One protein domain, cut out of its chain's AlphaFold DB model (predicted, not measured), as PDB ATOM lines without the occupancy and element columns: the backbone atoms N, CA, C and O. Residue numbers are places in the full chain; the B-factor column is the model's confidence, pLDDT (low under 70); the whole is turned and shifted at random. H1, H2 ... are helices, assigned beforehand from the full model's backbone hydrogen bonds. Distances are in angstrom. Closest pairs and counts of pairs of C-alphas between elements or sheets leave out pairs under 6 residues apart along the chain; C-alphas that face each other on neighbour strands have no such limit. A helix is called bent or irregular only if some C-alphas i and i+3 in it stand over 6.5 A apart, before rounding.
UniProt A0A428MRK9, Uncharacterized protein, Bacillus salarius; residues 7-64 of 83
ATOM      1  N   PRO A   7     -13.752 -23.547  20.804       90.94
ATOM      2  CA  PRO A   7     -13.300 -24.911  20.538       90.94
ATOM      3  C   PRO A   7     -12.475 -25.498  21.687       90.94
ATOM      4  O   PRO A   7     -12.615 -26.675  22.018       90.94
ATOM      5  N   LEU A   8     -11.647 -24.674  22.335       89.06
ATOM      6  CA  LEU A   8     -10.831 -25.099  23.468       89.06
ATOM      7  C   LEU A   8     -11.690 -25.339  24.711       89.06
ATOM      8  O   LEU A   8     -11.446 -26.289  25.449       89.06
ATOM      9  N   VAL A   9     -12.722 -24.523  24.931       89.88
ATOM     10  CA  VAL A   9     -13.672 -24.730  26.034       89.88
ATOM     11  C   VAL A   9     -14.406 -26.062  25.873       89.88
ATOM     12  O   VAL A   9     -14.546 -26.804  26.845       89.88
ATOM     13  N   ASN A  10     -14.837 -26.393  24.656       91.06
ATOM     14  CA  ASN A  10     -15.494 -27.670  24.379       91.06
ATOM     15  C   ASN A  10     -14.547 -28.856  24.598       91.06
ATOM     16  O   ASN A  10     -14.935 -29.824  25.250       91.06
ATOM     17  N   LEU A  11     -13.293 -28.740  24.155       91.69
ATOM     18  CA  LEU A  11     -12.259 -29.745  24.411       91.69
ATOM     19  C   LEU A  11     -12.006 -29.952  25.915       91.69
ATOM     20  O   LEU A  11     -11.863 -31.080  26.384       91.69
ATOM     21  N   LEU A  12     -11.971 -28.871  26.695       89.06
ATOM     22  CA  LEU A  12     -11.782 -28.949  28.146       89.06
ATOM     23  C   LEU A  12     -12.980 -29.591  28.856       89.06
ATOM     24  O   LEU A  12     -12.790 -30.295  29.848       89.06
ATOM     25  N   LYS A  13     -14.205 -29.376  28.360       89.25
ATOM     26  CA  LYS A  13     -15.407 -30.035  28.894       89.25
ATOM     27  C   LYS A  13     -15.350 -31.544  28.683       89.25
ATOM     28  O   LYS A  13     -15.485 -32.273  29.662       89.25
ATOM     29  N   SER A  14     -15.070 -32.000  27.459       90.94
ATOM     30  CA  SER A  14     -14.951 -33.435  27.173       90.94
ATOM     31  C   SER A  14     -13.824 -34.077  27.980       90.94
ATOM     32  O   SER A  14     -13.994 -35.153  28.544       90.94
ATOM     33  N   TYR A  15     -12.689 -33.385  28.117       89.38
ATOM     34  CA  TYR A  15     -11.577 -33.873  28.931       89.38
ATOM     35  C   TYR A  15     -11.960 -34.022  30.414       89.38
ATOM     36  O   TYR A  15     -11.643 -35.021  31.053       89.38
ATOM     37  N   LYS A  16     -12.703 -33.057  30.968       87.56
ATOM     38  CA  LYS A  16     -13.185 -33.120  32.355       87.56
ATOM     39  C   LYS A  16     -14.111 -34.317  32.593       87.56
ATOM     40  O   LYS A  16     -14.047 -34.929  33.662       87.56
ATOM     41  N   GLU A  17     -14.980 -34.629  31.638       89.44
ATOM     42  CA  GLU A  17     -15.870 -35.792  31.718       89.44
ATOM     43  C   GLU A  17     -15.060 -37.089  31.779       89.44
ATOM     44  O   GLU A  17     -15.266 -37.882  32.697       89.44
ATOM     45  N   GLN A  18     -14.064 -37.240  30.901       88.06
ATOM     46  CA  GLN A  18     -13.151 -38.389  30.907       88.06
ATOM     47  C   GLN A  18     -12.423 -38.542  32.246       88.06
ATOM     48  O   GLN A  18     -12.503 -39.599  32.863       88.06
ATOM     49  N   CYS A  19     -11.815 -37.474  32.772       84.44
ATOM     50  CA  CYS A  19     -11.149 -37.529  34.078       84.44
ATOM     51  C   CYS A  19     -12.109 -37.884  35.224       84.44
ATOM     52  O   CYS A  19     -11.702 -38.459  36.232       84.44
ATOM     53  N   THR A  20     -13.389 -37.524  35.101       84.31
ATOM     54  CA  THR A  20     -14.401 -37.900  36.093       84.31
ATOM     55  C   THR A  20     -14.707 -39.395  36.019       84.31
ATOM     56  O   THR A  20     -14.840 -40.026  37.065       84.31
ATOM     57  N   GLN A  21     -14.774 -39.972  34.816       86.44
ATOM     58  CA  GLN A  21     -14.924 -41.419  34.638       86.44
ATOM     59  C   GLN A  21     -13.712 -42.178  35.183       86.44
ATOM     60  O   GLN A  21     -13.885 -43.057  36.022       86.44
ATOM     61  N   GLU A  22     -12.499 -41.760  34.821       83.25
ATOM     62  CA  GLU A  22     -11.254 -42.354  35.326       83.25
ATOM     63  C   GLU A  22     -11.190 -42.295  36.859       83.25
ATOM     64  O   GLU A  22     -10.848 -43.271  37.525       83.25
ATOM     65  N   ARG A  23     -11.603 -41.170  37.459       82.12
ATOM     66  CA  ARG A  23     -11.698 -41.033  38.918       82.12
ATOM     67  C   ARG A  23     -12.665 -42.047  39.539       82.12
ATOM     68  O   ARG A  23     -12.386 -42.558  40.623       82.12
ATOM     69  N   LEU A  24     -13.803 -42.310  38.896       83.38
ATOM     70  CA  LEU A  24     -14.773 -43.305  39.364       83.38
ATOM     71  C   LEU A  24     -14.230 -44.733  39.237       83.38
ATOM     72  O   LEU A  24     -14.534 -45.566  40.089       83.38
ATOM     73  N   GLU A  25     -13.421 -45.014  38.216       84.44
ATOM     74  CA  GLU A  25     -12.779 -46.318  38.016       84.44
ATOM     75  C   GLU A  25     -11.663 -46.585  39.033       84.44
ATOM     76  O   GLU A  25     -11.571 -47.683  39.579       84.44
ATOM     77  N   VAL A  26     -10.853 -45.568  39.341       82.56
ATOM     78  CA  VAL A  26      -9.717 -45.657  40.275       82.56
ATOM     79  C   VAL A  26     -10.182 -45.829  41.735       82.56
ATOM     80  O   VAL A  26      -9.421 -46.332  42.563       82.56
ATOM     81  N   LYS A  27     -11.444 -45.497  42.054       78.44
ATOM     82  CA  LYS A  27     -12.100 -45.691  43.366       78.44
ATOM     83  C   LYS A  27     -11.192 -45.316  44.549       78.44
ATOM     84  O   LYS A  27     -10.945 -44.139  44.791       78.44
ATOM     85  N   GLU A  28     -10.709 -46.312  45.287       73.00
ATOM     86  CA  GLU A  28      -9.946 -46.161  46.531       73.00
ATOM     87  C   GLU A  28      -8.479 -45.761  46.311       73.00
ATOM     88  O   GLU A  28      -7.828 -45.291  47.237       73.00
ATOM     89  N   LEU A  29      -7.960 -45.882  45.083       75.75
ATOM     90  CA  LEU A  29      -6.604 -45.455  44.710       75.75
ATOM     91  C   LEU A  29      -6.522 -43.947  44.398       75.75
ATOM     92  O   LEU A  29      -5.458 -43.442  44.028       75.75
ATOM     93  N   TRP A  30      -7.644 -43.225  44.506       77.44
ATOM     94  CA  TRP A  30      -7.706 -41.789  44.256       77.44
ATOM     95  C   TRP A  30      -7.258 -40.996  45.487       77.44
ATOM     96  O   TRP A  30      -8.013 -40.775  46.433       77.44
ATOM     97  N   GLU A  31      -6.037 -40.474  45.433       75.94
ATOM     98  CA  GLU A  31      -5.429 -39.666  46.496       75.94
ATOM     99  C   GLU A  31      -5.625 -38.149  46.287       75.94
ATOM    100  O   GLU A  31      -5.208 -37.338  47.110       75.94
ATOM    101  N   GLY A  32      -6.277 -37.735  45.191       70.75
ATOM    102  CA  GLY A  32      -6.448 -36.323  44.803       70.75
ATOM    103  C   GLY A  32      -7.459 -35.509  45.623       70.75
ATOM    104  O   GLY A  32      -7.598 -34.300  45.431       70.75
ATOM    105  N   GLY A  33      -8.193 -36.143  46.541       73.00
ATOM    106  CA  GLY A  33      -9.130 -35.461  47.439       73.00
ATOM    107  C   GLY A  33     -10.225 -34.656  46.715       73.00
ATOM    108  O   GLY A  33     -10.917 -35.164  45.824       73.00
ATOM    109  N   LYS A  34     -10.421 -33.396  47.138       70.56
ATOM    110  CA  LYS A  34     -11.471 -32.482  46.638       70.56
ATOM    111  C   LYS A  34     -11.043 -31.593  45.465       70.56
ATOM    112  O   LYS A  34     -11.908 -30.978  44.846       70.56
ATOM    113  N   HIS A  35      -9.749 -31.503  45.165       74.69
ATOM    114  CA  HIS A  35      -9.243 -30.606  44.128       74.69
ATOM    115  C   HIS A  35      -9.180 -31.316  42.775       74.69
ATOM    116  O   HIS A  35      -8.781 -32.474  42.684       74.69
ATOM    117  N   PHE A  36      -9.580 -30.609  41.720       77.12
ATOM    118  CA  PHE A  36      -9.421 -31.066  40.345       77.12
ATOM    119  C   PHE A  36      -8.213 -30.365  39.730       77.12
ATOM    120  O   PHE A  36      -8.211 -29.141  39.586       77.12
ATOM    121  N   PHE A  37      -7.194 -31.140  39.372       80.12
ATOM    122  CA  PHE A  37      -6.039 -30.643  38.636       80.12
ATOM    123  C   PHE A  37      -6.173 -31.062  37.176       80.12
ATOM    124  O   PHE A  37      -6.345 -32.239  36.894       80.12
ATOM    125  N   VAL A  38      -6.049 -30.105  36.252       79.75
ATOM    126  CA  VAL A  38      -6.066 -30.389  34.802       79.75
ATOM    127  C   VAL A  38      -4.904 -31.310  34.411       79.75
ATOM    128  O   VAL A  38      -5.044 -32.141  33.529       79.75
ATOM    129  N   PHE A  39      -3.768 -31.190  35.103       79.75
ATOM    130  CA  PHE A  39      -2.611 -32.070  34.947       79.75
ATOM    131  C   PHE A  39      -2.418 -32.914  36.214       79.75
ATOM    132  O   PHE A  39      -1.454 -32.734  36.965       79.75
ATOM    133  N   SER A  40      -3.372 -33.800  36.498       80.25
ATOM    134  CA  SER A  40      -3.223 -34.816  37.544       80.25
ATOM    135  C   SER A  40      -2.571 -36.082  36.997       80.25
ATOM    136  O   SER A  40      -2.776 -36.465  35.849       80.25
ATOM    137  N   SER A  41      -1.808 -36.768  37.846       78.12
ATOM    138  CA  SER A  41      -1.505 -38.182  37.619       78.12
ATOM    139  C   SER A  41      -2.787 -39.014  37.750       78.12
ATOM    140  O   SER A  41      -3.767 -38.552  38.334       78.12
ATOM    141  N   TRP A  42      -2.771 -40.260  37.278       73.19
ATOM    142  CA  TRP A  42      -3.909 -41.185  37.379       73.19
ATOM    143  C   TRP A  42      -4.392 -41.415  38.826       73.19
ATOM    144  O   TRP A  42      -5.558 -41.700  39.063       73.19
ATOM    145  N   HIS A  43      -3.515 -41.203  39.808       71.25
ATOM    146  CA  HIS A  43      -3.827 -41.238  41.242       71.25
ATOM    147  C   HIS A  43      -4.500 -39.965  41.793       71.25
ATOM    148  O   HIS A  43      -4.712 -39.843  42.997       71.25
ATOM    149  N   GLY A  44      -4.742 -38.951  40.964       72.12
ATOM    150  CA  GLY A  44      -5.322 -37.671  41.382       72.12
ATOM    151  C   GLY A  44      -4.350 -36.691  42.045       72.12
ATOM    152  O   GLY A  44      -4.733 -35.563  42.354       72.12
ATOM    153  N   LYS A  45      -3.076 -37.063  42.226       78.75
ATOM    154  CA  LYS A  45      -2.035 -36.132  42.685       78.75
ATOM    155  C   LYS A  45      -1.647 -35.146  41.580       78.75
ATOM    156  O   LYS A  45      -1.572 -35.551  40.416       78.75
ATOM    157  N   PRO A  46      -1.344 -33.880  41.920       80.19
ATOM    158  CA  PRO A  46      -0.818 -32.930  40.950       80.19
ATOM    159  C   PRO A  46       0.495 -33.463  40.372       80.19
ATOM    160  O   PRO A  46       1.370 -33.931  41.104       80.19
ATOM    161  N   MET A  47       0.629 -33.415  39.049       80.94
ATOM    162  CA  MET A  47       1.873 -33.796  38.397       80.94
ATOM    163  C   MET A  47       2.963 -32.766  38.725       80.94
ATOM    164  O   MET A  47       2.715 -31.559  38.723       80.94
ATOM    165  N   TYR A  48       4.183 -33.235  38.997       82.94
ATOM    166  CA  TYR A  48       5.309 -32.339  39.240       82.94
ATOM    167  C   TYR A  48       5.603 -31.506  37.972       82.94
ATOM    168  O   TYR A  48       5.639 -32.065  36.870       82.94
ATOM    169  N   PRO A  49       5.832 -30.184  38.083       80.38
ATOM    170  CA  PRO A  49       5.910 -29.290  36.926       80.38
ATOM    171  C   PRO A  49       7.007 -29.667  35.920       80.38
ATOM    172  O   PRO A  49       6.816 -29.491  34.717       80.38
ATOM    173  N   SER A  50       8.132 -30.247  36.361       82.00
ATOM    174  CA  SER A  50       9.182 -30.680  35.423       82.00
ATOM    175  C   SER A  50       8.748 -31.855  34.538       82.00
ATOM    176  O   SER A  50       9.192 -31.951  33.391       82.00
ATOM    177  N   SER A  51       7.843 -32.712  35.021       84.25
ATOM    178  CA  SER A  51       7.311 -33.845  34.261       84.25
ATOM    179  C   SER A  51       6.457 -33.374  33.087       84.25
ATOM    180  O   SER A  51       6.596 -33.909  31.988       84.25
ATOM    181  N   ILE A  52       5.651 -32.325  33.285       83.50
ATOM    182  CA  ILE A  52       4.836 -31.708  32.228       83.50
ATOM    183  C   ILE A  52       5.747 -31.116  31.151       83.50
ATOM    184  O   ILE A  52       5.573 -31.395  29.966       83.50
ATOM    185  N   THR A  53       6.782 -30.375  31.554       84.19
ATOM    186  CA  THR A  53       7.772 -29.810  30.626       84.19
ATOM    187  C   THR A  53       8.478 -30.901  29.819       84.19
ATOM    188  O   THR A  53       8.665 -30.771  28.608       84.19
ATOM    189  N   GLN A  54       8.861 -32.009  30.457       86.12
ATOM    190  CA  GLN A  54       9.496 -33.136  29.778       86.12
ATOM    191  C   GLN A  54       8.536 -33.843  28.810       86.12
ATOM    192  O   GLN A  54       8.940 -34.181  27.695       86.12
ATOM    193  N   TRP A  55       7.283 -34.063  29.214       86.50
ATOM    194  CA  TRP A  55       6.247 -34.636  28.357       86.50
ATOM    195  C   TRP A  55       6.009 -33.759  27.127       86.50
ATOM    196  O   TRP A  55       6.077 -34.261  26.008       86.50
ATOM    197  N   TRP A  56       5.872 -32.446  27.320       82.94
ATOM    198  CA  TRP A  56       5.698 -31.482  26.236       82.94
ATOM    199  C   TRP A  56       6.872 -31.502  25.251       82.94
ATOM    200  O   TRP A  56       6.682 -31.550  24.036       82.94
ATOM    201  N   ARG A  57       8.107 -31.584  25.766       83.94
ATOM    202  CA  ARG A  57       9.318 -31.776  24.948       83.94
ATOM    203  C   ARG A  57       9.259 -33.028  24.082       83.94
ATOM    204  O   ARG A  57       9.613 -32.980  22.907       83.94
ATOM    205  N   ARG A  58       8.828 -34.150  24.658       86.75
ATOM    206  CA  ARG A  58       8.698 -35.427  23.940       86.75
ATOM    207  C   ARG A  58       7.568 -35.384  22.912       86.75
ATOM    208  O   ARG A  58       7.745 -35.923  21.824       86.75
ATOM    209  N   PHE A  59       6.454 -34.732  23.240       86.00
ATOM    210  CA  PHE A  59       5.318 -34.537  22.344       86.00
ATOM    211  C   PHE A  59       5.723 -33.740  21.100       86.00
ATOM    212  O   PHE A  59       5.559 -34.228  19.985       86.00
ATOM    213  N   LEU A  60       6.360 -32.579  21.281       84.94
ATOM    214  CA  LEU A  60       6.838 -31.755  20.168       84.94
ATOM    215  C   LEU A  60       7.866 -32.493  19.300       84.94
ATOM    216  O   LEU A  60       7.768 -32.449  18.079       84.94
ATOM    217  N   LYS A  61       8.789 -33.251  19.917       83.38
ATOM    218  CA  LYS A  61       9.747 -34.097  19.183       83.38
ATOM    219  C   LYS A  61       9.054 -35.186  18.354       83.38
ATOM    220  O   LYS A  61       9.526 -35.506  17.272       83.38
ATOM    221  N   ARG A  62       7.968 -35.777  18.863       86.62
ATOM    222  CA  ARG A  62       7.211 -36.836  18.174       86.62
ATOM    223  C   ARG A  62       6.407 -36.305  16.989       86.62
ATOM    224  O   ARG A  62       6.254 -37.026  16.015       86.62
ATOM    225  N   HIS A  63       5.901 -35.080  17.085       83.31
ATOM    226  CA  HIS A  63       5.129 -34.434  16.023       83.31
ATOM    227  C   HIS A  63       5.987 -33.565  15.093       83.31
ATOM    228  O   HIS A  63       5.436 -32.763  14.347       83.31
ATOM    229  N   GLU A  64       7.318 -33.703  15.161       69.31
ATOM    230  CA  GLU A  64       8.286 -33.002  14.303       69.31
ATOM    231  C   GLU A  64       8.116 -31.473  14.280       69.31
ATOM    232  O   GLU A  64       8.568 -30.793  13.362       69.31
TER     233      GLU A  64
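Overview. This is residues 7 to 64 of the 83 residues of an uncharacterized protein of Bacillus salarius (UniProt A0A428MRK9). A long helix, H1, kinked near residue 23, and a shorter helix, H2, are joined by a long winding loop of residues 30 to 48 that lies between them, and the two helices do not pack on each other. Residues 53 to 64, most of them in H2, stick out free. The printed part has 58 residues with two named helices and no named strand; the class is all helix. It is loose, with a radius of gyration of the C-alphas of 13.2 A, and spans 38 by 27 by 17 A.

Along the chain. H1, residues 7 to 29, begins at C-alpha 7 (-13.300, -24.911, 20.538) and measures 32.4 A. It has a kink of 41 degrees near residue 23 and is irregular: C-alphas 25 and 28 are 9.0 A apart. H2, residues 49 to 62, measures 20.3 A and ends at C-alpha 62 (7.211, -36.836, 18.174).

Arrangement. H1 and H2 are apart, with no C-alpha of one within 8 A of the other. In H2 every O i to N i+4 pair is within hydrogen-bond range; in H1, 17 of 19 are.

Size, cuts and confidence. The C-alphas of Glu 28 and Glu 64 are the two farthest apart, at 39.3 A. The link from H1 to H2 is long, with 19 residues. The printed part has no cut. Mean pLDDT of the printed part is 82.2, and residue 64 is under 70.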